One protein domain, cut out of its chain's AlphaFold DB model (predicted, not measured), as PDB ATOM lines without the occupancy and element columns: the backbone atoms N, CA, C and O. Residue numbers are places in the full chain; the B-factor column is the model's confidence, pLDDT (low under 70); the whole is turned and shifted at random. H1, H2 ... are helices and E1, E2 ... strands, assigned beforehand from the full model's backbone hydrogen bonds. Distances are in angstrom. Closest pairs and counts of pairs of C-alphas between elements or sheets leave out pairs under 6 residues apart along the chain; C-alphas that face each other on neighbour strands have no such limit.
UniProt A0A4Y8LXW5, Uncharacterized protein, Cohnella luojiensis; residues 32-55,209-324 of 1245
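What this domain is: This is residues 32 to 55 and 209 to 324 of the 1245 residues of an uncharacterized protein of Cohnella luojiensis (UniProt A0A4Y8LXW5). Two four-stranded sheets lie face to face as a sandwich, E1, E8, E3, E6 in one layer and E2, E7, E4, E5 in the other, with the long strands running roughly along the longest axis. The chain winds over both layers as a jelly roll, four nested antiparallel pairs: E1 with E8, E2 with E7, E3 with E6, E4 with E5. The tiny helix H1 grazes the first sheet, and residues 49 to 50 beyond it pair with residues 216 to 217 of E2, an edge strand of the second. The printed part has 140 residues, with one named helix and eight named strands in the order E1, H1, E2, E3, E4, E5, E6, E7, E8; the class is mostly strand, though under half of the residues are in named elements. The whole is compact, with a radius of gyration of the C-alphas of 14.7 A and spans of 44 by 30 by 23 A.

Where its parts are: Find C-alpha 311 at (-28.447, -38.116, -24.897); from there E8, residues 311 to 323, runs 35.5 A to C-alpha 323 at (-5.738, -16.221, -41.143). In its sheet look for E3, residues 234 to 243, 28.2 A; E6, residues 278 to 282, 13.5 A; and E1, residues 32 to 34, 6.5 A, beginning at (-6.444, -25.902, -38.331). The other sheet holds E7, residues 299 to 305, 20.3 A; E2, residues 214 to 220, 20.2 A; E5, residues 263 to 267, 11.0 A; and E4, residues 255 to 258, 10.1 A. H1 is residues 39 to 42, 5.2 A.

How they stand to each other: Start at E8, which bends by 57 degrees at residue 314 in a twisted sheet. Its antiparallel neighbour on one side is E3, with N 236 and O 319 2.7 A apart, within hydrogen-bond range; E3 has as its other antiparallel neighbour the edge strand E6, with N 241 and O 279 at 2.8 A. On the other side of E8 is E1, with N 34 and O 318 at 2.9 A. H1 only grazes this sheet; its closest C-alpha to E8 is that of Leu 41, 6.7 A from Arg 314. In the other sheet E7 has E2 on one side, with N 303 and O 216 at 2.7 A, and E4 on the other, with N 302 and O 256 at 2.8 A. E4 and E5 form a hairpin, with N 257 and O 265 at 2.8 A. Between the sheets, the closest C-alphas of E3 and E5, those of Ile 235 and Gln 264, are 7.0 A apart. H1 is too short for an O i to N i+4 pair; its one O i to N i+3 pair is within hydrogen-bond range.

The domain as a whole: The C-alphas of Gly 246 and Glu 324, the two farthest apart, are 44.5 A from each other. Residues 56 to 208 are not printed, and C-alphas 55 and 209 are 8.0 A apart across the cut. The links E2 to E3, E3 to E4 and E6 to E7 are long. The mean pLDDT of the printed part is 81.5; look for values under 70 at residues 224 to 226, 246, 248 to 252, 283 to 289 and 323 to 324.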
ATOM      1  N   VAL A  32      -7.207 -25.253 -39.395       77.00
ATOM      2  CA  VAL A  32      -6.444 -25.902 -38.331       77.00
ATOM      3  C   VAL A  32      -7.381 -26.838 -37.578       77.00
ATOM      4  O   VAL A  32      -8.477 -26.443 -37.194       77.00
ATOM      5  N   GLN A  33      -6.991 -28.095 -37.400       81.44
ATOM      6  CA  GLN A  33      -7.754 -29.064 -36.610       81.44
ATOM      7  C   GLN A  33      -7.087 -29.191 -35.241       81.44
ATOM      8  O   GLN A  33      -5.892 -29.473 -35.171       81.44
ATOM      9  N   TYR A  34      -7.845 -29.011 -34.163       83.81
ATOM     10  CA  TYR A  34      -7.330 -29.173 -32.805       83.81
ATOM     11  C   TYR A  34      -7.698 -30.548 -32.274       83.81
ATOM     12  O   TYR A  34      -8.847 -30.993 -32.347       83.81
ATOM     13  N   ALA A  35      -6.704 -31.243 -31.733       73.38
ATOM     14  CA  ALA A  35      -6.895 -32.598 -31.250       73.38
ATOM     15  C   ALA A  35      -7.712 -32.613 -29.946       73.38
ATOM     16  O   ALA A  35      -7.292 -32.070 -28.925       73.38
ATOM     17  N   ILE A  36      -8.842 -33.327 -29.956       78.50
ATOM     18  CA  ILE A  36      -9.511 -33.817 -28.745       78.50
ATOM     19  C   ILE A  36      -9.401 -35.333 -28.732       78.50
ATOM     20  O   ILE A  36      -9.711 -36.006 -29.719       78.50
ATOM     21  N   ASN A  37      -8.979 -35.885 -27.596       78.06
ATOM     22  CA  ASN A  37      -8.952 -37.326 -27.416       78.06
ATOM     23  C   ASN A  37     -10.380 -37.860 -27.224       78.06
ATOM     24  O   ASN A  37     -10.883 -37.978 -26.111       78.06
ATOM     25  N   ASN A  38     -11.033 -38.223 -28.326       77.19
ATOM     26  CA  ASN A  38     -12.372 -38.818 -28.309       77.19
ATOM     27  C   ASN A  38     -12.440 -40.157 -27.548       77.19
ATOM     28  O   ASN A  38     -13.522 -40.573 -27.131       77.19
ATOM     29  N   GLY A  39     -11.295 -40.806 -27.302       70.19
ATOM     30  CA  GLY A  39     -11.205 -41.966 -26.419       70.19
ATOM     31  C   GLY A  39     -11.679 -41.669 -24.991       70.19
ATOM     32  O   GLY A  39     -12.224 -42.570 -24.349       70.19
ATOM     33  N   ASP A  40     -11.568 -40.421 -24.524       73.12
ATOM     34  CA  ASP A  40     -12.004 -39.992 -23.188       73.12
ATOM     35  C   ASP A  40     -13.525 -40.182 -23.012       73.12
ATOM     36  O   ASP A  40     -13.973 -40.673 -21.976       73.12
ATOM     37  N   LEU A  41     -14.328 -39.912 -24.050       78.69
ATOM     38  CA  LEU A  41     -15.791 -40.092 -24.032       78.69
ATOM     39  C   LEU A  41     -16.189 -41.569 -23.888       78.69
ATOM     40  O   LEU A  41     -17.183 -41.908 -23.253       78.69
ATOM     41  N   SER A  42     -15.383 -42.463 -24.458       71.31
ATOM     42  CA  SER A  42     -15.627 -43.910 -24.461       71.31
ATOM     43  C   SER A  42     -15.067 -44.656 -23.245       71.31
ATOM     44  O   SER A  42     -15.325 -45.852 -23.095       71.31
ATOM     45  N   ASN A  43     -14.302 -43.972 -22.389       74.88
ATOM     46  CA  ASN A  43     -13.654 -44.541 -21.202       74.88
ATOM     47  C   ASN A  43     -14.078 -43.842 -19.893       74.88
ATOM     48  O   ASN A  43     -13.450 -44.063 -18.863       74.88
ATOM     49  N   GLY A  44     -15.149 -43.038 -19.918       75.44
ATOM     50  CA  GLY A  44     -15.734 -42.435 -18.717       75.44
ATOM     51  C   GLY A  44     -15.195 -41.048 -18.364       75.44
ATOM     52  O   GLY A  44     -15.039 -40.756 -17.185       75.44
ATOM     53  N   LEU A  45     -14.932 -40.201 -19.368       83.75
ATOM     54  CA  LEU A  45     -14.516 -38.802 -19.205       83.75
ATOM     55  C   LEU A  45     -13.153 -38.607 -18.508       83.75
ATOM     56  O   LEU A  45     -12.970 -37.698 -17.699       83.75
ATOM     57  N   THR A  46     -12.152 -39.421 -18.848       77.19
ATOM     58  CA  THR A  46     -10.776 -39.245 -18.350       77.19
ATOM     59  C   THR A  46     -10.255 -37.828 -18.652       77.19
ATOM     60  O   THR A  46     -10.262 -37.413 -19.807       77.19
ATOM     61  N   ASN A  47      -9.776 -37.098 -17.634       79.25
ATOM     62  CA  ASN A  47      -9.308 -35.696 -17.712       79.25
ATOM     63  C   ASN A  47     -10.388 -34.637 -18.011       79.25
ATOM     64  O   ASN A  47     -10.075 -33.573 -18.543       79.25
ATOM     65  N   TRP A  48     -11.641 -34.915 -17.657       89.06
ATOM     66  CA  TRP A  48     -12.693 -33.905 -17.572       89.06
ATOM     67  C   TRP A  48     -13.082 -33.685 -16.112       89.06
ATOM     68  O   TRP A  48     -13.106 -34.620 -15.310       89.06
ATOM     69  N   GLU A  49     -13.428 -32.452 -15.777       90.75
ATOM     70  CA  GLU A  49     -14.142 -32.136 -14.548       90.75
ATOM     71  C   GLU A  49     -15.641 -32.352 -14.781       90.75
ATOM     72  O   GLU A  49     -16.146 -32.124 -15.880       90.75
ATOM     73  N   THR A  50     -16.360 -32.837 -13.769       86.62
ATOM     74  CA  THR A  50     -17.800 -33.120 -13.878       86.62
ATOM     75  C   THR A  50     -18.524 -32.579 -12.658       86.62
ATOM     76  O   THR A  50     -18.007 -32.681 -11.545       86.62
ATOM     77  N   GLY A  51     -19.731 -32.045 -12.852       80.12
ATOM     78  CA  GLY A  51     -20.586 -31.649 -11.729       80.12
ATOM     79  C   GLY A  51     -21.130 -32.861 -10.963       80.12
ATOM     80  O   GLY A  51     -21.105 -32.888  -9.735       80.12
ATOM     81  N   ASP A  52     -21.588 -33.881 -11.694       87.00
ATOM     82  CA  ASP A  52     -22.101 -35.143 -11.150       87.00
ATOM     83  C   ASP A  52     -21.689 -36.312 -12.057       87.00
ATOM     84  O   ASP A  52     -22.308 -36.576 -13.091       87.00
ATOM     85  N   ALA A  53     -20.637 -37.027 -11.657       85.81
ATOM     86  CA  ALA A  53     -20.094 -38.153 -12.411       85.81
ATOM     87  C   ALA A  53     -21.099 -39.308 -12.597       85.81
ATOM     88  O   ALA A  53     -20.979 -40.069 -13.556       85.81
ATOM     89  N   SER A  54     -22.106 -39.440 -11.722       88.62
ATOM     90  CA  SER A  54     -23.105 -40.516 -11.808       88.62
ATOM     91  C   SER A  54     -24.055 -40.364 -13.001       88.62
ATOM     92  O   SER A  54     -24.686 -41.334 -13.423       88.62
ATOM     93  N   LYS A  55     -24.117 -39.163 -13.590       92.56
ATOM     94  CA  LYS A  55     -24.928 -38.861 -14.775       92.56
ATOM     95  C   LYS A  55     -24.270 -39.231 -16.099       92.56
ATOM     96  O   LYS A  55     -24.879 -39.037 -17.153       92.56
ATOM     97  N   LEU A 209     -23.064 -41.743 -22.752       91.19
ATOM     98  CA  LEU A 209     -24.445 -41.480 -22.354       91.19
ATOM     99  C   LEU A 209     -24.452 -40.396 -21.272       91.19
ATOM    100  O   LEU A 209     -23.764 -40.532 -20.261       91.19
ATOM    101  N   MET A 210     -25.256 -39.358 -21.481       92.75
ATOM    102  CA  MET A 210     -25.424 -38.207 -20.601       92.75
ATOM    103  C   MET A 210     -26.879 -38.147 -20.134       92.75
ATOM    104  O   MET A 210     -27.784 -38.024 -20.958       92.75
ATOM    105  N   LEU A 211     -27.127 -38.243 -18.828       93.44
ATOM    106  CA  LEU A 211     -28.472 -38.110 -18.247       93.44
ATOM    107  C   LEU A 211     -28.919 -36.631 -18.167       93.44
ATOM    108  O   LEU A 211     -28.067 -35.746 -18.236       93.44
ATOM    109  N   PRO A 212     -30.223 -36.336 -17.993       91.44
ATOM    110  CA  PRO A 212     -30.713 -34.969 -17.797       91.44
ATOM    111  C   PRO A 212     -29.953 -34.178 -16.719       91.44
ATOM    112  O   PRO A 212     -29.744 -34.635 -15.586       91.44
ATOM    113  N   GLY A 213     -29.531 -32.966 -17.072       88.75
ATOM    114  CA  GLY A 213     -28.707 -32.079 -16.252       88.75
ATOM    115  C   GLY A 213     -27.279 -32.579 -16.022       88.75
ATOM    116  O   GLY A 213     -26.724 -32.317 -14.954       88.75
ATOM    117  N   ALA A 214     -26.720 -33.382 -16.932       92.94
ATOM    118  CA  ALA A 214     -25.303 -33.744 -16.927       92.94
ATOM    119  C   ALA A 214     -24.454 -32.569 -17.436       92.94
ATOM    120  O   ALA A 214     -24.813 -31.960 -18.442       92.94
ATOM    121  N   ALA A 215     -23.334 -32.282 -16.767       93.88
ATOM    122  CA  ALA A 215     -22.383 -31.246 -17.172       93.88
ATOM    123  C   ALA A 215     -20.932 -31.681 -16.901       93.88
ATOM    124  O   ALA A 215     -20.632 -32.196 -15.815       93.88
ATOM    125  N   ALA A 216     -20.052 -31.491 -17.883       93.31
ATOM    126  CA  ALA A 216     -18.621 -31.783 -17.794       93.31
ATOM    127  C   ALA A 216     -17.802 -30.748 -18.569       93.31
ATOM    128  O   ALA A 216     -18.261 -30.269 -19.596       93.31
ATOM    129  N   TRP A 217     -16.588 -30.424 -18.134       93.31
ATOM    130  CA  TRP A 217     -15.733 -29.444 -18.813       93.31
ATOM    131  C   TRP A 217     -14.252 -29.818 -18.754       93.31
ATOM    132  O   TRP A 217     -13.804 -30.558 -17.877       93.31
ATOM    133  N   ARG A 218     -13.479 -29.324 -19.721       90.81
ATOM    134  CA  ARG A 218     -12.019 -29.474 -19.777       90.81
ATOM    135  C   ARG A 218     -11.366 -28.298 -20.486       90.81
ATOM    136  O   ARG A 218     -11.939 -27.725 -21.409       90.81
ATOM    137  N   ASN A 219     -10.122 -28.027 -20.124       89.81
ATOM    138  CA  ASN A 219      -9.250 -27.111 -20.851       89.81
ATOM    139  C   ASN A 219      -8.585 -27.839 -22.046       89.81
ATOM    140  O   ASN A 219      -8.315 -29.046 -21.977       89.81
ATOM    141  N   ILE A 220      -8.330 -27.130 -23.149       86.38
ATOM    142  CA  ILE A 220      -7.511 -27.607 -24.277       86.38
ATOM    143  C   ILE A 220      -6.187 -26.829 -24.330       86.38
ATOM    144  O   ILE A 220      -6.202 -25.604 -24.221       86.38
ATOM    145  N   PRO A 221      -5.043 -27.500 -24.593       84.00
ATOM    146  CA  PRO A 221      -3.754 -26.830 -24.755       84.00
ATOM    147  C   PRO A 221      -3.803 -25.659 -25.750       84.00
ATOM    148  O   PRO A 221      -4.055 -25.869 -26.932       84.00
ATOM    149  N   TYR A 222      -3.510 -24.450 -25.272       84.94
ATOM    150  CA  TYR A 222      -3.530 -23.197 -26.035       84.94
ATOM    151  C   TYR A 222      -2.105 -22.719 -26.368       84.94
ATOM    152  O   TYR A 222      -1.198 -22.871 -25.544       84.94
ATOM    153  N   GLY A 223      -1.878 -22.157 -27.562       79.00
ATOM    154  CA  GLY A 223      -0.596 -21.542 -27.939       79.00
ATOM    155  C   GLY A 223      -0.191 -21.707 -29.408       79.00
ATOM    156  O   GLY A 223      -0.980 -22.119 -30.249       79.00
ATOM    157  N   GLU A 224       1.075 -21.398 -29.708       66.12
ATOM    158  CA  GLU A 224       1.626 -21.422 -31.071       66.12
ATOM    159  C   GLU A 224       1.755 -22.862 -31.629       66.12
ATOM    160  O   GLU A 224       2.270 -23.763 -30.954       66.12
ATOM    161  N   GLY A 225       1.303 -23.077 -32.875       66.75
ATOM    162  CA  GLY A 225       1.401 -24.356 -33.603       66.75
ATOM    163  C   GLY A 225       0.178 -24.683 -34.472       66.75
ATOM    164  O   GLY A 225      -0.906 -24.149 -34.256       66.75
ATOM    165  N   ASN A 226       0.326 -25.575 -35.459       69.88
ATOM    166  CA  ASN A 226      -0.765 -26.001 -36.363       69.88
ATOM    167  C   ASN A 226      -1.696 -27.070 -35.753       69.88
ATOM    168  O   ASN A 226      -2.503 -27.668 -36.458       69.88
ATOM    169  N   ASP A 227      -1.560 -27.348 -34.463       74.75
ATOM    170  CA  ASP A 227      -2.322 -28.347 -33.714       74.75
ATOM    171  C   ASP A 227      -2.967 -27.770 -32.441       74.75
ATOM    172  O   ASP A 227      -3.653 -28.498 -31.720       74.75
ATOM    173  N   LYS A 228      -2.785 -26.465 -32.178       84.62
ATOM    174  CA  LYS A 228      -3.287 -25.760 -30.990       84.62
ATOM    175  C   LYS A 228      -4.057 -24.489 -31.358       84.62
ATOM    176  O   LYS A 228      -3.648 -23.803 -32.299       84.62
ATOM    177  N   PRO A 229      -5.137 -24.160 -30.631       85.06
ATOM    178  CA  PRO A 229      -5.838 -22.888 -30.757       85.06
ATOM    179  C   PRO A 229      -4.978 -21.717 -30.274       85.06
ATOM    180  O   PRO A 229      -4.237 -21.843 -29.298       85.06
ATOM    181  N   GLN A 230      -5.120 -20.575 -30.947       84.06
ATOM    182  CA  GLN A 230      -4.488 -19.305 -30.593       84.06
ATOM    183  C   GLN A 230      -5.447 -18.124 -30.812       84.06
ATOM    184  O   GLN A 230      -6.440 -18.226 -31.531       84.06
ATOM    185  N   ALA A 231      -5.121 -16.982 -30.219       81.00
ATOM    186  CA  ALA A 231      -5.817 -15.714 -30.384       81.00
ATOM    187  C   ALA A 231      -6.053 -15.387 -31.866       81.00
ATOM    188  O   ALA A 231      -5.134 -15.456 -32.686       81.00
ATOM    189  N   GLY A 232      -7.282 -15.006 -32.216       74.44
ATOM    190  CA  GLY A 232      -7.671 -14.712 -33.595       74.44
ATOM    191  C   GLY A 232      -8.127 -15.919 -34.422       74.44
ATOM    192  O   GLY A 232      -8.653 -15.719 -35.516       74.44
ATOM    193  N   ASP A 233      -7.992 -17.152 -33.925       83.06
ATOM    194  CA  ASP A 233      -8.556 -18.325 -34.597       83.06
ATOM    195  C   ASP A 233     -10.089 -18.310 -34.519       83.06
ATOM    196  O   ASP A 233     -10.665 -18.142 -33.441       83.06
ATOM    197  N   LYS A 234     -10.765 -18.525 -35.654       84.00
ATOM    198  CA  LYS A 234     -12.229 -18.637 -35.704       84.00
ATOM    199  C   LYS A 234     -12.677 -20.079 -35.494       84.00
ATOM    200  O   LYS A 234     -12.628 -20.882 -36.425       84.00
ATOM    201  N   ILE A 235     -13.137 -20.384 -34.287       85.06
ATOM    202  CA  ILE A 235     -13.493 -21.720 -33.811       85.06
ATOM    203  C   ILE A 235     -14.764 -22.254 -34.480       85.06
ATOM    204  O   ILE A 235     -15.772 -21.562 -34.618       85.06
ATOM    205  N   LYS A 236     -14.720 -23.536 -34.837       85.50
ATOM    206  CA  LYS A 236     -15.846 -24.372 -35.255       85.50
ATOM    207  C   LYS A 236     -15.829 -25.668 -34.458       85.50
ATOM    208  O   LYS A 236     -14.763 -26.237 -34.214       85.50
ATOM    209  N   VAL A 237     -17.014 -26.163 -34.117       87.56
ATOM    210  CA  VAL A 237     -17.199 -27.406 -33.363       87.56
ATOM    211  C   VAL A 237     -18.141 -28.312 -34.138       87.56
ATOM    212  O   VAL A 237     -19.139 -27.850 -34.687       87.56
ATOM    213  N   LYS A 238     -17.829 -29.604 -34.170       88.44
ATOM    214  CA  LYS A 238     -18.717 -30.651 -34.678       88.44
ATOM    215  C   LYS A 238     -18.766 -31.808 -33.694       88.44
ATOM    216  O   LYS A 238     -17.760 -32.103 -33.052       88.44
ATOM    217  N   THR A 239     -19.905 -32.475 -33.594       91.12
ATOM    218  CA  THR A 239     -20.041 -33.696 -32.790       91.12
ATOM    219  C   THR A 239     -21.137 -34.590 -33.354       91.12
ATOM    220  O   THR A 239     -22.068 -34.097 -33.987       91.12
ATOM    221  N   ASP A 240     -21.068 -35.890 -33.081       91.19
ATOM    222  CA  ASP A 240     -22.169 -36.809 -33.358       91.19
ATOM    223  C   ASP A 240     -23.052 -36.950 -32.117       91.19
ATOM    224  O   ASP A 240     -22.551 -37.219 -31.019       91.19
ATOM    225  N   LEU A 241     -24.363 -36.808 -32.306       91.75
ATOM    226  CA  LEU A 241     -25.381 -37.005 -31.280       91.75
ATOM    227  C   LEU A 241     -26.318 -38.151 -31.658       91.75
ATOM    228  O   LEU A 241     -26.582 -38.418 -32.830       91.75
ATOM    229  N   PHE A 242     -26.841 -38.809 -30.631       91.75
ATOM    230  CA  PHE A 242     -27.961 -39.731 -30.716       91.75
ATOM    231  C   PHE A 242     -28.958 -39.337 -29.632       91.75
ATOM    232  O   PHE A 242     -28.639 -39.396 -28.439       91.75
ATOM    233  N   VAL A 243     -30.155 -38.943 -30.052       88.44
ATOM    234  CA  VAL A 243     -31.223 -38.488 -29.155       88.44
ATOM    235  C   VAL A 243     -32.485 -39.321 -29.361       88.44
ATOM    236  O   VAL A 243     -32.778 -39.760 -30.479       88.44
ATOM    237  N   ASP A 244     -33.228 -39.522 -28.278       81.44
ATOM    238  CA  ASP A 244     -34.506 -40.235 -28.288       81.44
ATOM    239  C   ASP A 244     -35.618 -39.427 -28.980       81.44
ATOM    240  O   ASP A 244     -35.543 -38.204 -29.140       81.44
ATOM    241  N   GLU A 245     -36.703 -40.112 -29.358       73.31
ATOM    242  CA  GLU A 245     -37.922 -39.459 -29.841       73.31
ATOM    243  C   GLU A 245     -38.473 -38.460 -28.806       73.31
ATOM    244  O   GLU A 245     -38.471 -38.718 -27.601       73.31
ATOM    245  N   GLY A 246     -38.964 -37.307 -29.267       69.00
ATOM    246  CA  GLY A 246     -39.532 -36.251 -28.416       69.00
ATOM    247  C   GLY A 246     -38.529 -35.237 -27.854       69.00
ATOM    248  O   GLY A 246     -38.956 -34.267 -27.236       69.00
ATOM    249  N   VAL A 247     -37.223 -35.397 -28.094       73.12
ATOM    250  CA  VAL A 247     -36.245 -34.320 -27.869       73.12
ATOM    251  C   VAL A 247     -36.301 -33.376 -29.073       73.12
ATOM    252  O   VAL A 247     -35.744 -33.684 -30.121       73.12
ATOM    253  N   ASN A 248     -37.034 -32.264 -28.974       64.06
ATOM    254  CA  ASN A 248     -37.124 -31.263 -30.044       64.06
ATOM    255  C   ASN A 248     -37.027 -29.853 -29.456       64.06
ATOM    256  O   ASN A 248     -38.008 -29.340 -28.922       64.06
ATOM    257  N   ARG A 249     -35.823 -29.270 -29.453       64.81
ATOM    258  CA  ARG A 249     -35.530 -28.007 -28.762       64.81
ATOM    259  C   ARG A 249     -34.426 -27.220 -29.479       64.81
ATOM    260  O   ARG A 249     -33.549 -27.814 -30.102       64.81
ATOM    261  N   THR A 250     -34.479 -25.893 -29.361       54.47
ATOM    262  CA  THR A 250     -33.514 -24.920 -29.919       54.47
ATOM    263  C   THR A 250     -32.657 -24.232 -28.843       54.47
ATOM    264  O   THR A 250     -31.857 -23.348 -29.152       54.47
ATOM    265  N   ASP A 251     -32.821 -24.609 -27.574       55.84
ATOM    266  CA  ASP A 251     -32.365 -23.846 -26.405       55.84
ATOM    267  C   ASP A 251     -31.560 -24.668 -25.377       55.84
ATOM    268  O   ASP A 251     -31.270 -24.149 -24.306       55.84
ATOM    269  N   GLY A 252     -31.199 -25.924 -25.672       68.31
ATOM    270  CA  GLY A 252     -30.386 -26.767 -24.785       68.31
ATOM    271  C   GLY A 252     -28.962 -26.943 -25.306       68.31
ATOM    272  O   GLY A 252     -28.782 -27.389 -26.436       68.31
ATOM    273  N   VAL A 253     -27.951 -26.615 -24.503       81.62
ATOM    274  CA  VAL A 253     -26.538 -26.747 -24.904       81.62
ATOM    275  C   VAL A 253     -26.105 -28.215 -24.848       81.62
ATOM    276  O   VAL A 253     -26.357 -28.890 -23.852       81.62
ATOM    277  N   PHE A 254     -25.430 -28.703 -25.896       88.88
ATOM    278  CA  PHE A 254     -24.784 -30.026 -25.933       88.88
ATOM    279  C   PHE A 254     -23.268 -29.939 -25.818       88.88
ATOM    280  O   PHE A 254     -22.649 -30.689 -25.063       88.88
ATOM    281  N   VAL A 255     -22.673 -29.012 -26.572       91.62
ATOM    282  CA  VAL A 255     -21.245 -28.698 -26.522       91.62
ATOM    283  C   VAL A 255     -21.090 -27.189 -26.515       91.62
ATOM    284  O   VAL A 255     -21.659 -26.518 -27.370       91.62
ATOM    285  N   ARG A 256     -20.293 -26.668 -25.590       91.19
ATOM    286  CA  ARG A 256     -19.911 -25.259 -25.530       91.19
ATOM    287  C   ARG A 256     -18.407 -25.139 -25.648       91.19
ATOM    288  O   ARG A 256     -17.676 -25.904 -25.028       91.19
ATOM    289  N   VAL A 257     -17.946 -24.167 -26.424       91.06
ATOM    290  CA  VAL A 257     -16.536 -23.787 -26.478       91.06
ATOM    291  C   VAL A 257     -16.412 -22.312 -26.165       91.06
ATOM    292  O   VAL A 257     -17.076 -21.479 -26.789       91.06
ATOM    293  N   HIS A 258     -15.585 -22.006 -25.172       90.38
ATOM    294  CA  HIS A 258     -15.437 -20.656 -24.657       90.38
ATOM    295  C   HIS A 258     -13.985 -20.344 -24.269       90.38
ATOM    296  O   HIS A 258     -13.219 -21.240 -23.912       90.38
ATOM    297  N   ASP A 259     -13.608 -19.073 -24.318       88.56
ATOM    298  CA  ASP A 259     -12.408 -18.557 -23.660       88.56
ATOM    299  C   ASP A 259     -12.779 -17.858 -22.339       88.56
ATOM    300  O   ASP A 259     -13.898 -17.982 -21.831       88.56
ATOM    301  N   THR A 260     -11.830 -17.145 -21.734       81.38
ATOM    302  CA  THR A 260     -12.040 -16.445 -20.456       81.38
ATOM    303  C   THR A 260     -12.972 -15.229 -20.555       81.38
ATOM    304  O   THR A 260     -13.321 -14.654 -19.522       81.38
ATOM    305  N   LYS A 261     -13.377 -14.809 -21.763       77.62
ATOM    306  CA  LYS A 261     -14.175 -13.592 -22.003       77.62
ATOM    307  C   LYS A 261     -15.600 -13.879 -22.456       77.62
ATOM    308  O   LYS A 261     -16.450 -12.998 -22.338       77.62
ATOM    309  N   GLY A 262     -15.880 -15.075 -22.962       79.31
ATOM    310  CA  GLY A 262     -17.229 -15.457 -23.360       79.31
ATOM    311  C   GLY A 262     -17.267 -16.704 -24.230       79.31
ATOM    312  O   GLY A 262     -16.240 -17.305 -24.516       79.31
ATOM    313  N   THR A 263     -18.477 -17.080 -24.640       85.12
ATOM    314  CA  THR A 263     -18.770 -18.285 -25.427       85.12
ATOM    315  C   THR A 263     -18.630 -18.048 -26.926       85.12
ATOM    316  O   THR A 263     -19.432 -17.321 -27.514       85.12
ATOM    317  N   GLN A 264     -17.675 -18.707 -27.577       85.50
ATOM    318  CA  GLN A 264     -17.463 -18.590 -29.023       85.50
ATOM    319  C   GLN A 264     -18.444 -19.462 -29.808       85.50
ATOM    320  O   GLN A 264     -18.978 -19.010 -30.824       85.50
ATOM    321  N   VAL A 265     -18.712 -20.686 -29.340       86.56
ATOM    322  CA  VAL A 265     -19.594 -21.648 -30.020       86.56
ATOM    323  C   VAL A 265     -20.454 -22.398 -29.004       86.56
ATOM    324  O   VAL A 265     -19.921 -22.928 -28.034       86.56
ATOM    325  N   ASP A 266     -21.756 -22.499 -29.283       87.31
ATOM    326  CA  ASP A 266     -22.680 -23.436 -28.634       87.31
ATOM    327  C   ASP A 266     -23.305 -24.341 -29.697       87.31
ATOM    328  O   ASP A 266     -23.858 -23.848 -30.674       87.31
ATOM    329  N   LEU A 267     -23.266 -25.655 -29.489       85.88
ATOM    330  CA  LEU A 267     -24.067 -26.614 -30.245       85.88
ATOM    331  C   LEU A 267     -25.378 -26.840 -29.494       85.88
ATOM    332  O   LEU A 267     -25.386 -27.565 -28.498       85.88
ATOM    333  N   LYS A 268     -26.464 -26.206 -29.953       80.06
ATOM    334  CA  LYS A 268     -27.769 -26.242 -29.264       80.06
ATOM    335  C   LYS A 268     -28.970 -26.549 -30.158       80.06
ATOM    336  O   LYS A 268     -29.967 -27.071 -29.664       80.06
ATOM    337  N   ASN A 269     -28.905 -26.247 -31.457       76.94
ATOM    338  CA  ASN A 269     -30.028 -26.483 -32.359       76.94
ATOM    339  C   ASN A 269     -29.970 -27.883 -32.988       76.94
ATOM    340  O   ASN A 269     -29.083 -28.183 -33.785       76.94
ATOM    341  N   ILE A 270     -30.945 -28.728 -32.650       81.38
ATOM    342  CA  ILE A 270     -31.123 -30.060 -33.251       81.38
ATOM    343  C   ILE A 270     -32.537 -30.268 -33.809       81.38
ATOM    344  O   ILE A 270     -32.961 -31.409 -33.995       81.38
ATOM    345  N   ALA A 271     -33.298 -29.191 -34.035       77.12
ATOM    346  CA  ALA A 271     -34.722 -29.277 -34.363       77.12
ATOM    347  C   ALA A 271     -34.996 -30.135 -35.614       77.12
ATOM    348  O   ALA A 271     -35.843 -31.025 -35.568       77.12
ATOM    349  N   ASP A 272     -34.180 -29.968 -36.659       75.06
ATOM    350  CA  ASP A 272     -34.350 -30.630 -37.963       75.06
ATOM    351  C   ASP A 272     -33.485 -31.887 -38.151       75.06
ATOM    352  O   ASP A 272     -33.261 -32.346 -39.272       75.06
ATOM    353  N   THR A 273     -32.950 -32.455 -37.068       81.06
ATOM    354  CA  THR A 273     -32.096 -33.643 -37.167       81.06
ATOM    355  C   THR A 273     -32.877 -34.953 -36.972       81.06
ATOM    356  O   THR A 273     -33.939 -34.973 -36.346       81.06
ATOM    357  N   PRO A 274     -32.385 -36.094 -37.488       79.69
ATOM    358  CA  PRO A 274     -33.007 -37.399 -37.254       79.69
ATOM    359  C   PRO A 274     -33.093 -37.779 -35.761       79.69
ATOM    360  O   PRO A 274     -32.296 -37.324 -34.941       79.69
ATOM    361  N   ARG A 275     -34.050 -38.640 -35.390       86.31
ATOM    362  CA  ARG A 275     -34.217 -39.185 -34.025       86.31
ATOM    363  C   ARG A 275     -33.977 -40.691 -34.019       86.31
ATOM    364  O   ARG A 275     -34.168 -41.351 -35.038       86.31
ATOM    365  N   GLY A 276     -33.521 -41.236 -32.889       86.12
ATOM    366  CA  GLY A 276     -33.254 -42.673 -32.754       86.12
ATOM    367  C   GLY A 276     -32.156 -43.206 -33.688       86.12
ATOM    368  O   GLY A 276     -32.069 -44.412 -33.914       86.12
ATOM    369  N   THR A 277     -31.332 -42.327 -34.257       90.06
ATOM    370  CA  THR A 277     -30.153 -42.654 -35.069       90.06
ATOM    371  C   THR A 277     -29.059 -41.614 -34.826       90.06
ATOM    372  O   THR A 277     -29.332 -40.537 -34.293       90.06
ATOM    373  N   TRP A 278     -27.816 -41.936 -35.184       90.25
ATOM    374  CA  TRP A 278     -26.698 -40.999 -35.078       90.25
ATOM    375  C   TRP A 278     -26.775 -39.938 -36.176       90.25
ATOM    376  O   TRP A 278     -26.945 -40.267 -37.348       90.25
ATOM    377  N   PHE A 279     -26.561 -38.681 -35.806       89.00
ATOM    378  CA  PHE A 279     -26.412 -37.565 -36.735       89.00
ATOM    379  C   PHE A 279     -25.306 -36.625 -36.260       89.00
ATOM    380  O   PHE A 279     -25.012 -36.546 -35.068       89.00
ATOM    381  N   THR A 280     -24.700 -35.904 -37.198       89.00
ATOM    382  CA  THR A 280     -23.675 -34.903 -36.893       89.00
ATOM    383  C   THR A 280     -24.325 -33.533 -36.728       89.00
ATOM    384  O   THR A 280     -25.117 -33.114 -37.570       89.00
ATOM    385  N   VAL A 281     -23.963 -32.829 -35.658       83.19
ATOM    386  CA  VAL A 281     -24.362 -31.442 -35.398       83.19
ATOM    387  C   VAL A 281     -23.157 -30.533 -35.551       83.19
ATOM    388  O   VAL A 281     -22.065 -30.826 -35.058       83.19
ATOM    389  N   GLN A 282     -23.392 -29.416 -36.227       78.94
ATOM    390  CA  GLN A 282     -22.494 -28.280 -36.366       78.94
ATOM    391  C   GLN A 282     -23.376 -27.029 -36.294       78.94
ATOM    392  O   GLN A 282     -24.403 -26.985 -36.966       78.94
ATOM    393  N   ASP A 283     -23.033 -26.052 -35.460       69.56
ATOM    394  CA  ASP A 283     -23.823 -24.823 -35.299       69.56
ATOM    395  C   ASP A 283     -22.926 -23.582 -35.410       69.56
ATOM    396  O   ASP A 283     -21.698 -23.652 -35.251       69.56
ATOM    397  N   ALA A 284     -23.556 -22.455 -35.735       56.22
ATOM    398  CA  ALA A 284     -22.944 -21.177 -36.047       56.22
ATOM    399  C   ALA A 284     -22.737 -20.335 -34.777       56.22
ATOM    400  O   ALA A 284     -23.679 -19.887 -34.140       56.22
ATOM    401  N   VAL A 285     -21.462 -20.126 -34.438       53.28
ATOM    402  CA  VAL A 285     -20.872 -18.892 -33.886       53.28
ATOM    403  C   VAL A 285     -21.798 -17.973 -33.061       53.28
ATOM    404  O   VAL A 285     -22.661 -17.282 -33.596       53.28
ATOM    405  N   MET A 286     -21.518 -17.855 -31.759       55.53
ATOM    406  CA  MET A 286     -22.362 -17.113 -30.808       55.53
ATOM    407  C   MET A 286     -21.839 -15.709 -30.458       55.53
ATOM    408  O   MET A 286     -22.631 -14.779 -30.325       55.53
ATOM    409  N   THR A 287     -20.520 -15.521 -30.308       49.22
ATOM    410  CA  THR A 287     -19.909 -14.211 -29.992       49.22
ATOM    411  C   THR A 287     -18.597 -13.986 -30.748       49.22
ATOM    412  O   THR A 287     -17.938 -14.939 -31.163       49.22
ATOM    413  N   ASN A 288     -18.239 -12.717 -30.986       57.00
ATOM    414  CA  ASN A 288     -17.035 -12.289 -31.721       57.00
ATOM    415  C   ASN A 288     -16.832 -12.983 -33.087       57.00
ATOM    416  O   ASN A 288     -15.709 -13.247 -33.508       57.00
ATOM    417  N   GLY A 289     -17.906 -13.383 -33.774       63.25
ATOM    418  CA  GLY A 289     -17.766 -14.137 -35.022       63.25
ATOM    419  C   GLY A 289     -17.097 -15.517 -34.855       63.25
ATOM    420  O   GLY A 289     -16.684 -16.096 -35.858       63.25
ATOM    421  N   GLY A 290     -17.016 -16.055 -33.629       70.75
ATOM    422  CA  GLY A 290     -16.404 -17.345 -33.298       70.75
ATOM    423  C   GLY A 290     -14.903 -17.232 -33.067       70.75
ATOM    424  O   GLY A 290     -14.226 -18.243 -32.917       70.75
ATOM    425  N   ILE A 291     -14.379 -16.008 -33.081       79.75
ATOM    426  CA  ILE A 291     -12.958 -15.699 -33.011       79.75
ATOM    427  C   ILE A 291     -12.514 -15.683 -31.547       79.75
ATOM    428  O   ILE A 291     -13.119 -14.993 -30.718       79.75
ATOM    429  N   LEU A 292     -11.444 -16.418 -31.234       79.19
ATOM    430  CA  LEU A 292     -10.781 -16.341 -29.932       79.19
ATOM    431  C   LEU A 292     -10.246 -14.931 -29.689       79.19
ATOM    432  O   LEU A 292      -9.609 -14.352 -30.573       79.19
ATOM    433  N   HIS A 293     -10.492 -14.386 -28.498       79.44
ATOM    434  CA  HIS A 293     -10.059 -13.033 -28.160       79.44
ATOM    435  C   HIS A 293      -8.532 -12.893 -28.238       79.44
ATOM    436  O   HIS A 293      -7.789 -13.845 -27.996       79.44
ATOM    437  N   ASP A 294      -8.052 -11.689 -28.563       74.19
ATOM    438  CA  ASP A 294      -6.621 -11.425 -28.758       74.19
ATOM    439  C   ASP A 294      -5.773 -11.649 -27.491       74.19
ATOM    440  O   ASP A 294      -4.581 -11.937 -27.585       74.19
ATOM    441  N   ASP A 295      -6.388 -11.535 -26.312       74.38
ATOM    442  CA  ASP A 295      -5.788 -11.781 -24.998       74.38
ATOM    443  C   ASP A 295      -6.170 -13.147 -24.405       74.38
ATOM    444  O   ASP A 295      -5.905 -13.397 -23.225       74.38
ATOM    445  N   ALA A 296      -6.787 -14.038 -25.192       78.56
ATOM    446  CA  ALA A 296      -7.064 -15.395 -24.746       78.56
ATOM    447  C   ALA A 296      -5.748 -16.089 -24.364       78.56
ATOM    448  O   ALA A 296      -4.718 -15.947 -25.028       78.56
ATOM    449  N   VAL A 297      -5.779 -16.834 -23.264       81.69
ATOM    450  CA  VAL A 297      -4.638 -17.625 -22.768       81.69
ATOM    451  C   VAL A 297      -4.994 -19.099 -22.590       81.69
ATOM    452  O   VAL A 297      -4.119 -19.925 -22.348       81.69
ATOM    453  N   GLU A 298      -6.277 -19.428 -22.721       87.38
ATOM    454  CA  GLU A 298      -6.831 -20.768 -22.608       87.38
ATOM    455  C   GLU A 298      -8.179 -20.845 -23.327       87.38
ATOM    456  O   GLU A 298      -8.828 -19.825 -23.575       87.38
ATOM    457  N   ILE A 299      -8.597 -22.069 -23.634       90.31
ATOM    458  CA  ILE A 299      -9.905 -22.379 -24.197       90.31
ATOM    459  C   ILE A 299     -10.479 -23.590 -23.463       90.31
ATOM    460  O   ILE A 299      -9.767 -24.545 -23.131       90.31
ATOM    461  N   TRP A 300     -11.779 -23.551 -23.234       92.06
ATOM    462  CA  TRP A 300     -12.530 -24.561 -22.516       92.06
ATOM    463  C   TRP A 300     -13.567 -25.197 -23.429       92.06
ATOM    464  O   TRP A 300     -14.179 -24.531 -24.266       92.06
ATOM    465  N   VAL A 301     -13.752 -26.502 -23.257       92.62
ATOM    466  CA  VAL A 301     -14.824 -27.273 -23.884       92.62
ATOM    467  C   VAL A 301     -15.693 -27.839 -22.790       92.62
ATOM    468  O   VAL A 301     -15.198 -28.539 -21.907       92.62
ATOM    469  N   GLU A 302     -16.985 -27.578 -22.889       93.44
ATOM    470  CA  GLU A 302     -17.992 -28.080 -21.972       93.44
ATOM    471  C   GLU A 302     -18.987 -28.976 -22.712       93.44
ATOM    472  O   GLU A 302     -19.322 -28.740 -23.872       93.44
ATOM    473  N   LEU A 303     -19.466 -30.005 -22.023       93.19
ATOM    474  CA  LEU A 303     -20.540 -30.899 -22.417       93.19
ATOM    475  C   LEU A 303     -21.716 -30.685 -21.488       93.19
ATOM    476  O   LEU A 303     -21.539 -30.707 -20.271       93.19
ATOM    477  N   HIS A 304     -22.905 -30.557 -22.062       92.00
ATOM    478  CA  HIS A 304     -24.137 -30.315 -21.320       92.00
ATOM    479  C   HIS A 304     -25.257 -31.217 -21.843       92.00
ATOM    480  O   HIS A 304     -25.333 -31.522 -23.029       92.00
ATOM    481  N   ASN A 305     -26.124 -31.700 -20.959       90.88
ATOM    482  CA  ASN A 305     -27.420 -32.248 -21.349       90.88
ATOM    483  C   ASN A 305     -28.519 -31.491 -20.608       90.88
ATOM    484  O   ASN A 305     -28.928 -31.885 -19.520       90.88
ATOM    485  N   GLU A 306     -29.008 -30.412 -21.208       87.38
ATOM    486  CA  GLU A 306     -30.102 -29.594 -20.664       87.38
ATOM    487  C   GLU A 306     -31.494 -30.086 -21.096       87.38
ATOM    488  O   GLU A 306     -32.507 -29.405 -20.899       87.38
ATOM    489  N   THR A 307     -31.562 -31.271 -21.706       83.31
ATOM    490  CA  THR A 307     -32.820 -31.913 -22.092       83.31
ATOM    491  C   THR A 307     -33.398 -32.723 -20.932       83.31
ATOM    492  O   THR A 307     -32.714 -33.044 -19.958       83.31
ATOM    493  N   ASP A 308     -34.679 -33.066 -21.032       85.62
ATOM    494  CA  ASP A 308     -35.386 -33.924 -20.080       85.62
ATOM    495  C   ASP A 308     -35.174 -35.424 -20.353       85.62
ATOM    496  O   ASP A 308     -35.681 -36.266 -19.607       85.62
ATOM    497  N   LYS A 309     -34.391 -35.777 -21.386       87.31
ATOM    498  CA  LYS A 309     -34.087 -37.162 -21.766       87.31
ATOM    499  C   LYS A 309     -32.581 -37.442 -21.814       87.31
ATOM    500  O   LYS A 309     -31.763 -36.526 -21.875       87.31
ATOM    501  N   PRO A 310     -32.163 -38.716 -21.755       89.25
ATOM    502  CA  PRO A 310     -30.770 -39.071 -21.979       89.25
ATOM    503  C   PRO A 310     -30.328 -38.783 -23.421       89.25
ATOM    504  O   PRO A 310     -31.092 -38.970 -24.366       89.25
ATOM    505  N   VAL A 311     -29.071 -38.376 -23.589       90.31
ATOM    506  CA  VAL A 311     -28.447 -38.116 -24.897       90.31
ATOM    507  C   VAL A 311     -27.129 -38.872 -24.976       90.31
ATOM    508  O   VAL A 311     -26.393 -38.921 -23.990       90.31
ATOM    509  N   ARG A 312     -26.809 -39.470 -26.130       91.81
ATOM    510  CA  ARG A 312     -25.470 -40.026 -26.374       91.81
ATOM    511  C   ARG A 312     -24.668 -39.107 -27.287       91.81
ATOM    512  O   ARG A 312     -25.190 -38.626 -28.286       91.81
ATOM    513  N   ILE A 313     -23.394 -38.918 -26.961       91.88
ATOM    514  CA  ILE A 313     -22.457 -38.081 -27.721       91.88
ATOM    515  C   ILE A 313     -21.175 -38.848 -28.060       91.88
ATOM    516  O   ILE A 313     -20.711 -39.689 -27.279       91.88
ATOM    517  N   ARG A 314     -20.594 -38.571 -29.232       90.62
ATOM    518  CA  ARG A 314     -19.251 -39.023 -29.637       90.62
ATOM    519  C   ARG A 314     -18.646 -38.100 -30.703       90.62
ATOM    520  O   ARG A 314     -19.344 -37.268 -31.267       90.62
ATOM    521  N   ASN A 315     -17.368 -38.309 -31.029       88.56
ATOM    522  CA  ASN A 315     -16.675 -37.663 -32.153       88.56
ATOM    523  C   ASN A 315     -16.675 -36.123 -32.110       88.56
ATOM    524  O   ASN A 315     -16.921 -35.471 -33.124       88.56
ATOM    525  N   ILE A 316     -16.352 -35.542 -30.955       89.38
ATOM    526  CA  ILE A 316     -16.159 -34.096 -30.832       89.38
ATOM    527  C   ILE A 316     -14.902 -33.711 -31.615       89.38
ATOM    528  O   ILE A 316     -13.802 -34.207 -31.347       89.38
ATOM    529  N   GLY A 317     -15.067 -32.824 -32.589       87.81
ATOM    530  CA  GLY A 317     -13.988 -32.199 -33.334       87.81
ATOM    531  C   GLY A 317     -14.046 -30.690 -33.169       87.81
ATOM    532  O   GLY A 317     -15.108 -30.095 -33.344       87.81
ATOM    533  N   ILE A 318     -12.902 -30.077 -32.870       87.69
ATOM    534  CA  ILE A 318     -12.752 -28.623 -32.893       87.69
ATOM    535  C   ILE A 318     -11.753 -28.277 -33.983       87.69
ATOM    536  O   ILE A 318     -10.697 -28.895 -34.113       87.69
ATOM    537  N   SER A 319     -12.109 -27.284 -34.779       85.31
ATOM    538  CA  SER A 319     -11.250 -26.728 -35.814       85.31
ATOM    539  C   SER A 319     -11.324 -25.215 -35.784       85.31
ATOM    540  O   SER A 319     -12.240 -24.667 -35.175       85.31
ATOM    541  N   ALA A 320     -10.413 -24.540 -36.472       81.12
ATOM    542  CA  ALA A 320     -10.580 -23.135 -36.770       81.12
ATOM    543  C   ALA A 320     -10.147 -22.757 -38.173       81.12
ATOM    544  O   ALA A 320      -9.283 -23.394 -38.773       81.12
ATOM    545  N   GLU A 321     -10.718 -21.659 -38.650       76.19
ATOM    546  CA  GLU A 321     -10.116 -20.866 -39.714       76.19
ATOM    547  C   GLU A 321      -9.040 -19.973 -39.093       76.19
ATOM    548  O   GLU A 321      -9.339 -19.117 -38.256       76.19
ATOM    549  N   ARG A 322      -7.793 -20.179 -39.513       75.62
ATOM    550  CA  ARG A 322      -6.651 -19.341 -39.155       75.62
ATOM    551  C   ARG A 322      -6.276 -18.470 -40.342       75.62
ATOM    552  O   ARG A 322      -6.040 -18.979 -41.437       75.62
ATOM    553  N   GLU A 323      -6.215 -17.163 -40.129       64.62
ATOM    554  CA  GLU A 323      -5.738 -16.221 -41.143       64.62
ATOM    555  C   GLU A 323      -4.214 -16.368 -41.330       64.62
ATOM    556  O   GLU A 323      -3.476 -16.538 -40.356       64.62
ATOM    557  N   GLU A 324      -3.734 -16.383 -42.577       54.19
ATOM    558  CA  GLU A 324      -2.333 -16.683 -42.895       54.19
ATOM    559  C   GLU A 324      -1.307 -15.667 -42.347       54.19
ATOM    560  O   GLU A 324      -1.418 -14.463 -42.552       54.19
TER     561      GLU A 324